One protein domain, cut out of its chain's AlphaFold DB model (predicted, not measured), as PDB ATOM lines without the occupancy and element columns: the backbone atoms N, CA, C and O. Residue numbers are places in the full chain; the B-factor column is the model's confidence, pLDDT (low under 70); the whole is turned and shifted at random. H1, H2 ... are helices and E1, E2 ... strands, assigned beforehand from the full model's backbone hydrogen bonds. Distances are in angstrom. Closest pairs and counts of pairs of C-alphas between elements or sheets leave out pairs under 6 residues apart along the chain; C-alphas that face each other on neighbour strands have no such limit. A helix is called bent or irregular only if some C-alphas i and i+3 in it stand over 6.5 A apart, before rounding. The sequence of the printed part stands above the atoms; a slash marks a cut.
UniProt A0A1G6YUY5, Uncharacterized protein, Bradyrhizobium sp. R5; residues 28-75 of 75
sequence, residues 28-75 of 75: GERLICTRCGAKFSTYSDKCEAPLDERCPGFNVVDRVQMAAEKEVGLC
ATOM      1  N   GLY A  28     -29.094   0.736  22.951       85.25
ATOM      2  CA  GLY A  28     -28.953  -0.700  22.746       85.25
ATOM      3  C   GLY A  28     -28.737  -1.463  24.053       85.25
ATOM      4  O   GLY A  28     -29.381  -1.209  25.071       85.25
ATOM      5  N   GLU A  29     -27.767  -2.372  24.018       82.50
ATOM      6  CA  GLU A  29     -27.303  -3.165  25.163       82.50
ATOM      7  C   GLU A  29     -26.109  -2.516  25.891       82.50
ATOM      8  O   GLU A  29     -25.388  -3.183  26.641       82.50
ATOM      9  N   ARG A  30     -25.855  -1.219  25.669       83.69
ATOM     10  CA  ARG A  30     -24.747  -0.511  26.322       83.69
ATOM     11  C   ARG A  30     -25.068  -0.270  27.793       83.69
ATOM     12  O   ARG A  30     -26.216  -0.055  28.180       83.69
ATOM     13  N   LEU A  31     -24.019  -0.278  28.608       84.00
ATOM     14  CA  LEU A  31     -24.085   0.186  29.988       84.00
ATOM     15  C   LEU A  31     -24.429   1.675  30.000       84.00
ATOM     16  O   LEU A  31     -23.689   2.486  29.446       84.00
ATOM     17  N   ILE A  32     -25.550   2.021  30.629       87.25
ATOM     18  CA  ILE A  32     -26.004   3.409  30.765       87.25
ATOM     19  C   ILE A  32     -25.734   3.967  32.160       87.25
ATOM     20  O   ILE A  32     -25.639   5.178  32.326       87.25
ATOM     21  N   CYS A  33     -25.578   3.101  33.165       84.62
ATOM     22  CA  CYS A  33     -25.258   3.508  34.525       84.62
ATOM     23  C   CYS A  33     -24.040   2.750  35.049       84.62
ATOM     24  O   CYS A  33     -24.068   1.527  35.175       84.62
ATOM     25  N   THR A  34     -22.992   3.483  35.419       80.06
ATOM     26  CA  THR A  34     -21.768   2.926  36.013       80.06
ATOM     27  C   THR A  34     -21.923   2.550  37.488       80.06
ATOM     28  O   THR A  34     -21.098   1.802  37.997       80.06
ATOM     29  N   ARG A  35     -22.976   3.024  38.176       81.06
ATOM     30  CA  ARG A  35     -23.237   2.711  39.595       81.06
ATOM     31  C   ARG A  35     -23.944   1.375  39.793       81.06
ATOM     32  O   ARG A  35     -23.470   0.551  40.557       81.06
ATOM     33  N   CYS A  36     -25.062   1.158  39.103       80.69
ATOM     34  CA  CYS A  36     -25.833  -0.088  39.203       80.69
ATOM     35  C   CYS A  36     -25.519  -1.089  38.080       80.69
ATOM     36  O   CYS A  36     -26.112  -2.165  38.015       80.69
ATOM     37  N   GLY A  37     -24.617  -0.743  37.153       80.88
ATOM     38  CA  GLY A  37     -24.287  -1.605  36.018       80.88
ATOM     39  C   GLY A  37     -25.489  -1.868  35.102       80.88
ATOM     40  O   GLY A  37     -25.588  -2.928  34.476       80.88
ATOM     41  N   ALA A  38     -26.444  -0.940  35.066       85.62
ATOM     42  CA  ALA A  38     -27.665  -1.092  34.297       85.62
ATOM     43  C   ALA A  38     -27.455  -0.772  32.816       85.62
ATOM     44  O   ALA A  38     -26.780   0.197  32.452       85.62
ATOM     45  N   LYS A  39     -28.102  -1.571  31.969       87.81
ATOM     46  CA  LYS A  39     -28.332  -1.283  30.548       87.81
ATOM     47  C   LYS A  39     -29.720  -0.684  30.378       87.81
ATOM     48  O   LYS A  39     -30.548  -0.844  31.266       87.81
ATOM     49  N   PHE A  40     -30.016  -0.083  29.227       84.50
ATOM     50  CA  PHE A  40     -31.352   0.465  28.960       84.50
ATOM     51  C   PHE A  40     -32.481  -0.557  29.187       84.50
ATOM     52  O   PHE A  40     -33.491  -0.230  29.799       84.50
ATOM     53  N   SER A  41     -32.269  -1.813  28.786       83.81
ATOM     54  CA  SER A  41     -33.210  -2.930  28.956       83.81
ATOM     55  C   SER A  41     -33.412  -3.396  30.404       83.81
ATOM     56  O   SER A  41     -34.428  -4.010  30.690       83.81
ATOM     57  N   THR A  42     -32.468  -3.118  31.308       84.00
ATOM     58  CA  THR A  42     -32.467  -3.606  32.707       84.00
ATOM     59  C   THR A  42     -32.479  -2.469  33.725       84.00
ATOM     60  O   THR A  42     -32.306  -2.686  34.920       84.00
ATOM     61  N   TYR A  43     -32.619  -1.233  33.250       81.06
ATOM     62  CA  TYR A  43     -32.492  -0.040  34.071       81.06
ATOM     63  C   TYR A  43     -33.637   0.118  35.057       81.06
ATOM     64  O   TYR A  43     -33.378   0.424  36.217       81.06
ATOM     65  N   SER A  44     -34.864  -0.160  34.625       76.50
ATOM     66  CA  SER A  44     -36.037  -0.128  35.499       76.50
ATOM     67  C   SER A  44     -35.954  -1.157  36.628       76.50
ATOM     68  O   SER A  44     -36.473  -0.902  37.705       76.50
ATOM     69  N   ASP A  45     -35.275  -2.285  36.399       79.38
ATOM     70  CA  ASP A  45     -35.152  -3.374  37.373       79.38
ATOM     71  C   ASP A  45     -33.941  -3.218  38.305       79.38
ATOM     72  O   ASP A  45     -33.990  -3.627  39.459       79.38
ATOM     73  N   LYS A  46     -32.830  -2.651  37.812       75.00
ATOM     74  CA  LYS A  46     -31.566  -2.531  38.568       75.00
ATOM     75  C   LYS A  46     -31.376  -1.192  39.273       75.00
ATOM     76  O   LYS A  46     -30.440  -1.037  40.057       75.00
ATOM     77  N   CYS A  47     -32.152  -0.172  38.920       76.25
ATOM     78  CA  CYS A  47     -31.990   1.150  39.504       76.25
ATOM     79  C   CYS A  47     -32.735   1.248  40.839       76.25
ATOM     80  O   CYS A  47     -33.876   1.689  40.883       76.25
ATOM     81  N   GLU A  48     -32.050   0.913  41.932       72.69
ATOM     82  CA  GLU A  48     -32.540   1.094  43.311       72.69
ATOM     83  C   GLU A  48     -32.146   2.458  43.915       72.69
ATOM     84  O   GLU A  48     -32.172   2.643  45.130       72.69
ATOM     85  N   ALA A  49     -31.727   3.422  43.085       71.06
ATOM     86  CA  ALA A  49     -31.385   4.755  43.573       71.06
ATOM     87  C   ALA A  49     -32.615   5.405  44.242       71.06
ATOM     88  O   ALA A  49     -33.710   5.333  43.672       71.06
ATOM     89  N   PRO A  50     -32.460   6.038  45.422       75.81
ATOM     90  CA  PRO A  50     -33.559   6.746  46.068       75.81
ATOM     91  C   PRO A  50     -34.089   7.857  45.154       75.81
ATOM     92  O   PRO A  50     -33.341   8.418  44.357       75.81
ATOM     93  N   LEU A  51     -35.379   8.191  45.272       74.88
ATOM     94  CA  LEU A  51     -36.040   9.178  44.400       74.88
ATOM     95  C   LEU A  51     -35.390  10.571  44.467       74.88
ATOM     96  O   LEU A  51     -35.437  11.317  43.490       74.88
ATOM     97  N   ASP A  52     -34.755  10.895  45.593       78.69
ATOM     98  CA  ASP A  52     -34.014  12.139  45.814       78.69
ATOM     99  C   ASP A  52     -32.636  12.157  45.125       78.69
ATOM    100  O   ASP A  52     -31.985  13.202  45.056       78.69
ATOM    101  N   GLU A  53     -32.173  11.021  44.593       76.50
ATOM    102  CA  GLU A  53     -30.879  10.892  43.935       76.50
ATOM    103  C   GLU A  53     -31.018  10.593  42.438       76.50
ATOM    104  O   GLU A  53     -31.533   9.566  41.992       76.50
ATOM    105  N   ARG A  54     -30.468  11.491  41.616       73.69
ATOM    106  CA  ARG A  54     -30.496  11.333  40.162       73.69
ATOM    107  C   ARG A  54     -29.464  10.298  39.715       73.69
ATOM    108  O   ARG A  54     -28.263  10.564  39.672       73.69
ATOM    109  N   CYS A  55     -29.939   9.113  39.340       81.62
ATOM    110  CA  CYS A  55     -29.089   8.043  38.827       81.62
ATOM    111  C   CYS A  55     -28.357   8.473  37.533       81.62
ATOM    112  O   CYS A  55     -28.986   9.039  36.637       81.62
ATOM    113  N   PRO A  56     -27.053   8.174  37.357       83.56
ATOM    114  CA  PRO A  56     -26.332   8.486  36.120       83.56
ATOM    115  C   PRO A  56     -27.011   7.929  34.861       83.56
ATOM    116  O   PRO A  56     -27.052   8.613  33.840       83.56
ATOM    117  N   GLY A  57     -27.610   6.734  34.961       84.94
ATOM    118  CA  GLY A  57     -28.392   6.128  33.880       84.94
ATOM    119  C   GLY A  57     -29.585   6.973  33.451       84.94
ATOM    120  O   GLY A  57     -29.826   7.103  32.254       84.94
ATOM    121  N   PHE A  58     -30.262   7.625  34.402       86.19
ATOM    122  CA  PHE A  58     -31.358   8.547  34.111       86.19
ATOM    123  C   PHE A  58     -30.892   9.678  33.192       86.19
ATOM    124  O   PHE A  58     -31.510   9.927  32.167       86.19
ATOM    125  N   ASN A  59     -29.768  10.324  33.519       88.19
ATOM    126  CA  ASN A  59     -29.255  11.455  32.739       88.19
ATOM    127  C   ASN A  59     -28.879  11.055  31.306       88.19
ATOM    128  O   ASN A  59     -29.028  11.849  30.378       88.19
ATOM    129  N   VAL A  60     -28.372   9.834  31.115       89.25
ATOM    130  CA  VAL A  60     -28.055   9.310  29.782       89.25
ATOM    131  C   VAL A  60     -29.338   9.074  28.985       89.25
ATOM    132  O   VAL A  60     -29.422   9.508  27.837       89.25
ATOM    133  N   VAL A  61     -30.344   8.436  29.591       88.25
ATOM    134  CA  VAL A  61     -31.639   8.181  28.941       88.25
ATOM    135  C   VAL A  61     -32.340   9.489  28.588       88.25
ATOM    136  O   VAL A  61     -32.732   9.661  27.437       88.25
ATOM    137  N   ASP A  62     -32.418  10.425  29.532       89.75
ATOM    138  CA  ASP A  62     -33.046  11.739  29.372       89.75
ATOM    139  C   ASP A  62     -32.424  12.528  28.209       89.75
ATOM    140  O   ASP A  62     -33.126  12.960  27.296       89.75
ATOM    141  N   ARG A  63     -31.086  12.601  28.141       90.69
ATOM    142  CA  ARG A  63     -30.384  13.269  27.030       90.69
ATOM    143  C   ARG A  63     -30.664  12.625  25.676       90.69
ATOM    144  O   ARG A  63     -30.858  13.331  24.687       90.69
ATOM    145  N   VAL A  64     -30.643  11.294  25.605       91.62
ATOM    146  CA  VAL A  64     -30.893  10.575  24.346       91.62
ATOM    147  C   VAL A  64     -32.348  10.730  23.916       91.62
ATOM    148  O   VAL A  64     -32.607  10.903  22.723       91.62
ATOM    149  N   GLN A  65     -33.276  10.713  24.872       91.81
ATOM    150  CA  GLN A  65     -34.691  10.942  24.628       91.81
ATOM    151  C   GLN A  65     -34.944  12.357  24.112       91.81
ATOM    152  O   GLN A  65     -35.524  12.483  23.040       91.81
ATOM    153  N   MET A  66     -34.421  13.397  24.768       92.19
ATOM    154  CA  MET A  66     -34.538  14.781  24.285       92.19
ATOM    155  C   MET A  66     -33.980  14.947  22.867       92.19
ATOM    156  O   MET A  66     -34.586  15.603  22.017       92.19
ATOM    157  N   ALA A  67     -32.834  14.326  22.572       91.81
ATOM    158  CA  ALA A  67     -32.256  14.359  21.232       91.81
ATOM    159  C   ALA A  67     -33.152  13.666  20.191       91.81
ATOM    160  O   ALA A  67     -33.261  14.140  19.062       91.81
ATOM    161  N   ALA A  68     -33.789  12.549  20.553       91.19
ATOM    162  CA  ALA A  68     -34.729  11.846  19.684       91.19
ATOM    163  C   ALA A  68     -36.046  12.624  19.506       91.19
ATOM    164  O   ALA A  68     -36.565  12.691  18.396       91.19
ATOM    165  N   GLU A  69     -36.565  13.254  20.560       91.62
ATOM    166  CA  GLU A  69     -37.762  14.105  20.515       91.62
ATOM    167  C   GLU A  69     -37.561  15.312  19.599       91.62
ATOM    168  O   GLU A  69     -38.415  15.597  18.759       91.62
ATOM    169  N   LYS A  70     -36.399  15.966  19.693       91.56
ATOM    170  CA  LYS A  70     -36.012  17.057  18.793       91.56
ATOM    171  C   LYS A  70     -35.934  16.600  17.333       91.56
ATOM    172  O   LYS A  70     -36.361  17.325  16.442       91.56
ATOM    173  N   GLU A  71     -35.419  15.398  17.080       90.62
ATOM    174  CA  GLU A  71     -35.313  14.839  15.726       90.62
ATOM    175  C   GLU A  71     -36.677  14.550  15.094       90.62
ATOM    176  O   GLU A  71     -36.871  14.776  13.901       90.62
ATOM    177  N   VAL A  72     -37.646  14.088  15.889       87.81
ATOM    178  CA  VAL A  72     -39.005  13.822  15.395       87.81
ATOM    179  C   VAL A  72     -39.926  15.051  15.441       87.81
ATOM    180  O   VAL A  72     -41.072  14.960  15.001       87.81
ATOM    181  N   GLY A  73     -39.450  16.185  15.966       85.81
ATOM    182  CA  GLY A  73     -40.212  17.433  16.080       85.81
ATOM    183  C   GLY A  73     -41.272  17.430  17.188       85.81
ATOM    184  O   GLY A  73     -42.330  18.034  17.017       85.81
ATOM    185  N   LEU A  74     -41.027  16.714  18.293       81.56
ATOM    186  CA  LEU A  74     -41.875  16.731  19.495       81.56
ATOM    187  C   LEU A  74     -41.472  17.803  20.518       81.56
ATOM    188  O   LEU A  74     -42.272  18.093  21.408       81.56
ATOM    189  N   CYS A  75     -40.263  18.356  20.399       66.81
ATOM    190  CA  CYS A  75     -39.674  19.323  21.324       66.81
ATOM    191  C   CYS A  75     -39.282  20.618  20.607       66.81
ATOM    192  O   CYS A  75     -38.862  20.533  19.429       66.81
TER     193      CYS A  75
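This is residues 28 to 75 of the 75 residues of an uncharacterized protein of Bradyrhizobium sp. R5 (UniProt A0A1G6YUY5). One long helix, H2, has a small head at its first end, made of the short strand E1, the irregular helix H1 and loops; at the far end residues 68 to 73 stick out. The printed part has 48 residues, with one named strand and two named helices in the order E1, H1, H2; of the 27 residues in named elements helices hold 24, the class being mostly helix, and the whole is only just loose, close to compact, with a radius of gyration of the C-alphas of 11.7 A and spans of 33 by 26 by 15 A.

Find C-alpha 56 at (-26.332, 8.486, 36.120); from there H2, residues 56 to 72, runs 24.9 A to C-alpha 72 at (-39.005, 13.822, 15.395). E1 is residues 31 to 33, 5.7 A. H1, residues 40 to 46, spans 10.1 A and is irregular: C-alphas 41 and 44 are 7.7 A apart.

Look first at Gly 57 of H2: its C-alpha is 4.1 A from that of Cys 33, the closest pair of H2 and E1. H1 is close to H2 but not clearly touching, C-alphas 43 and 57 being closest at 7.4 A; they run opposite ways at a steep tilt of 38 degrees, only just steep. E1 and H1 come closest at the C-alphas of Ile 32 and Phe 40, 6.4 A. E1 pairs with no named strand, but residues 38 to 39 pair with it, antiparallel. Every O i to N i+4 pair of H2 is within hydrogen-bond range; in H1 1 of 3 is, and 1 of 4 O i to N i+3 pairs.

The C-alphas farthest apart, of Glu 48 and Gly 73, are 32.7 A apart. The printed part has no cut, both links are short, and residue 75 alone is under pLDDT 70.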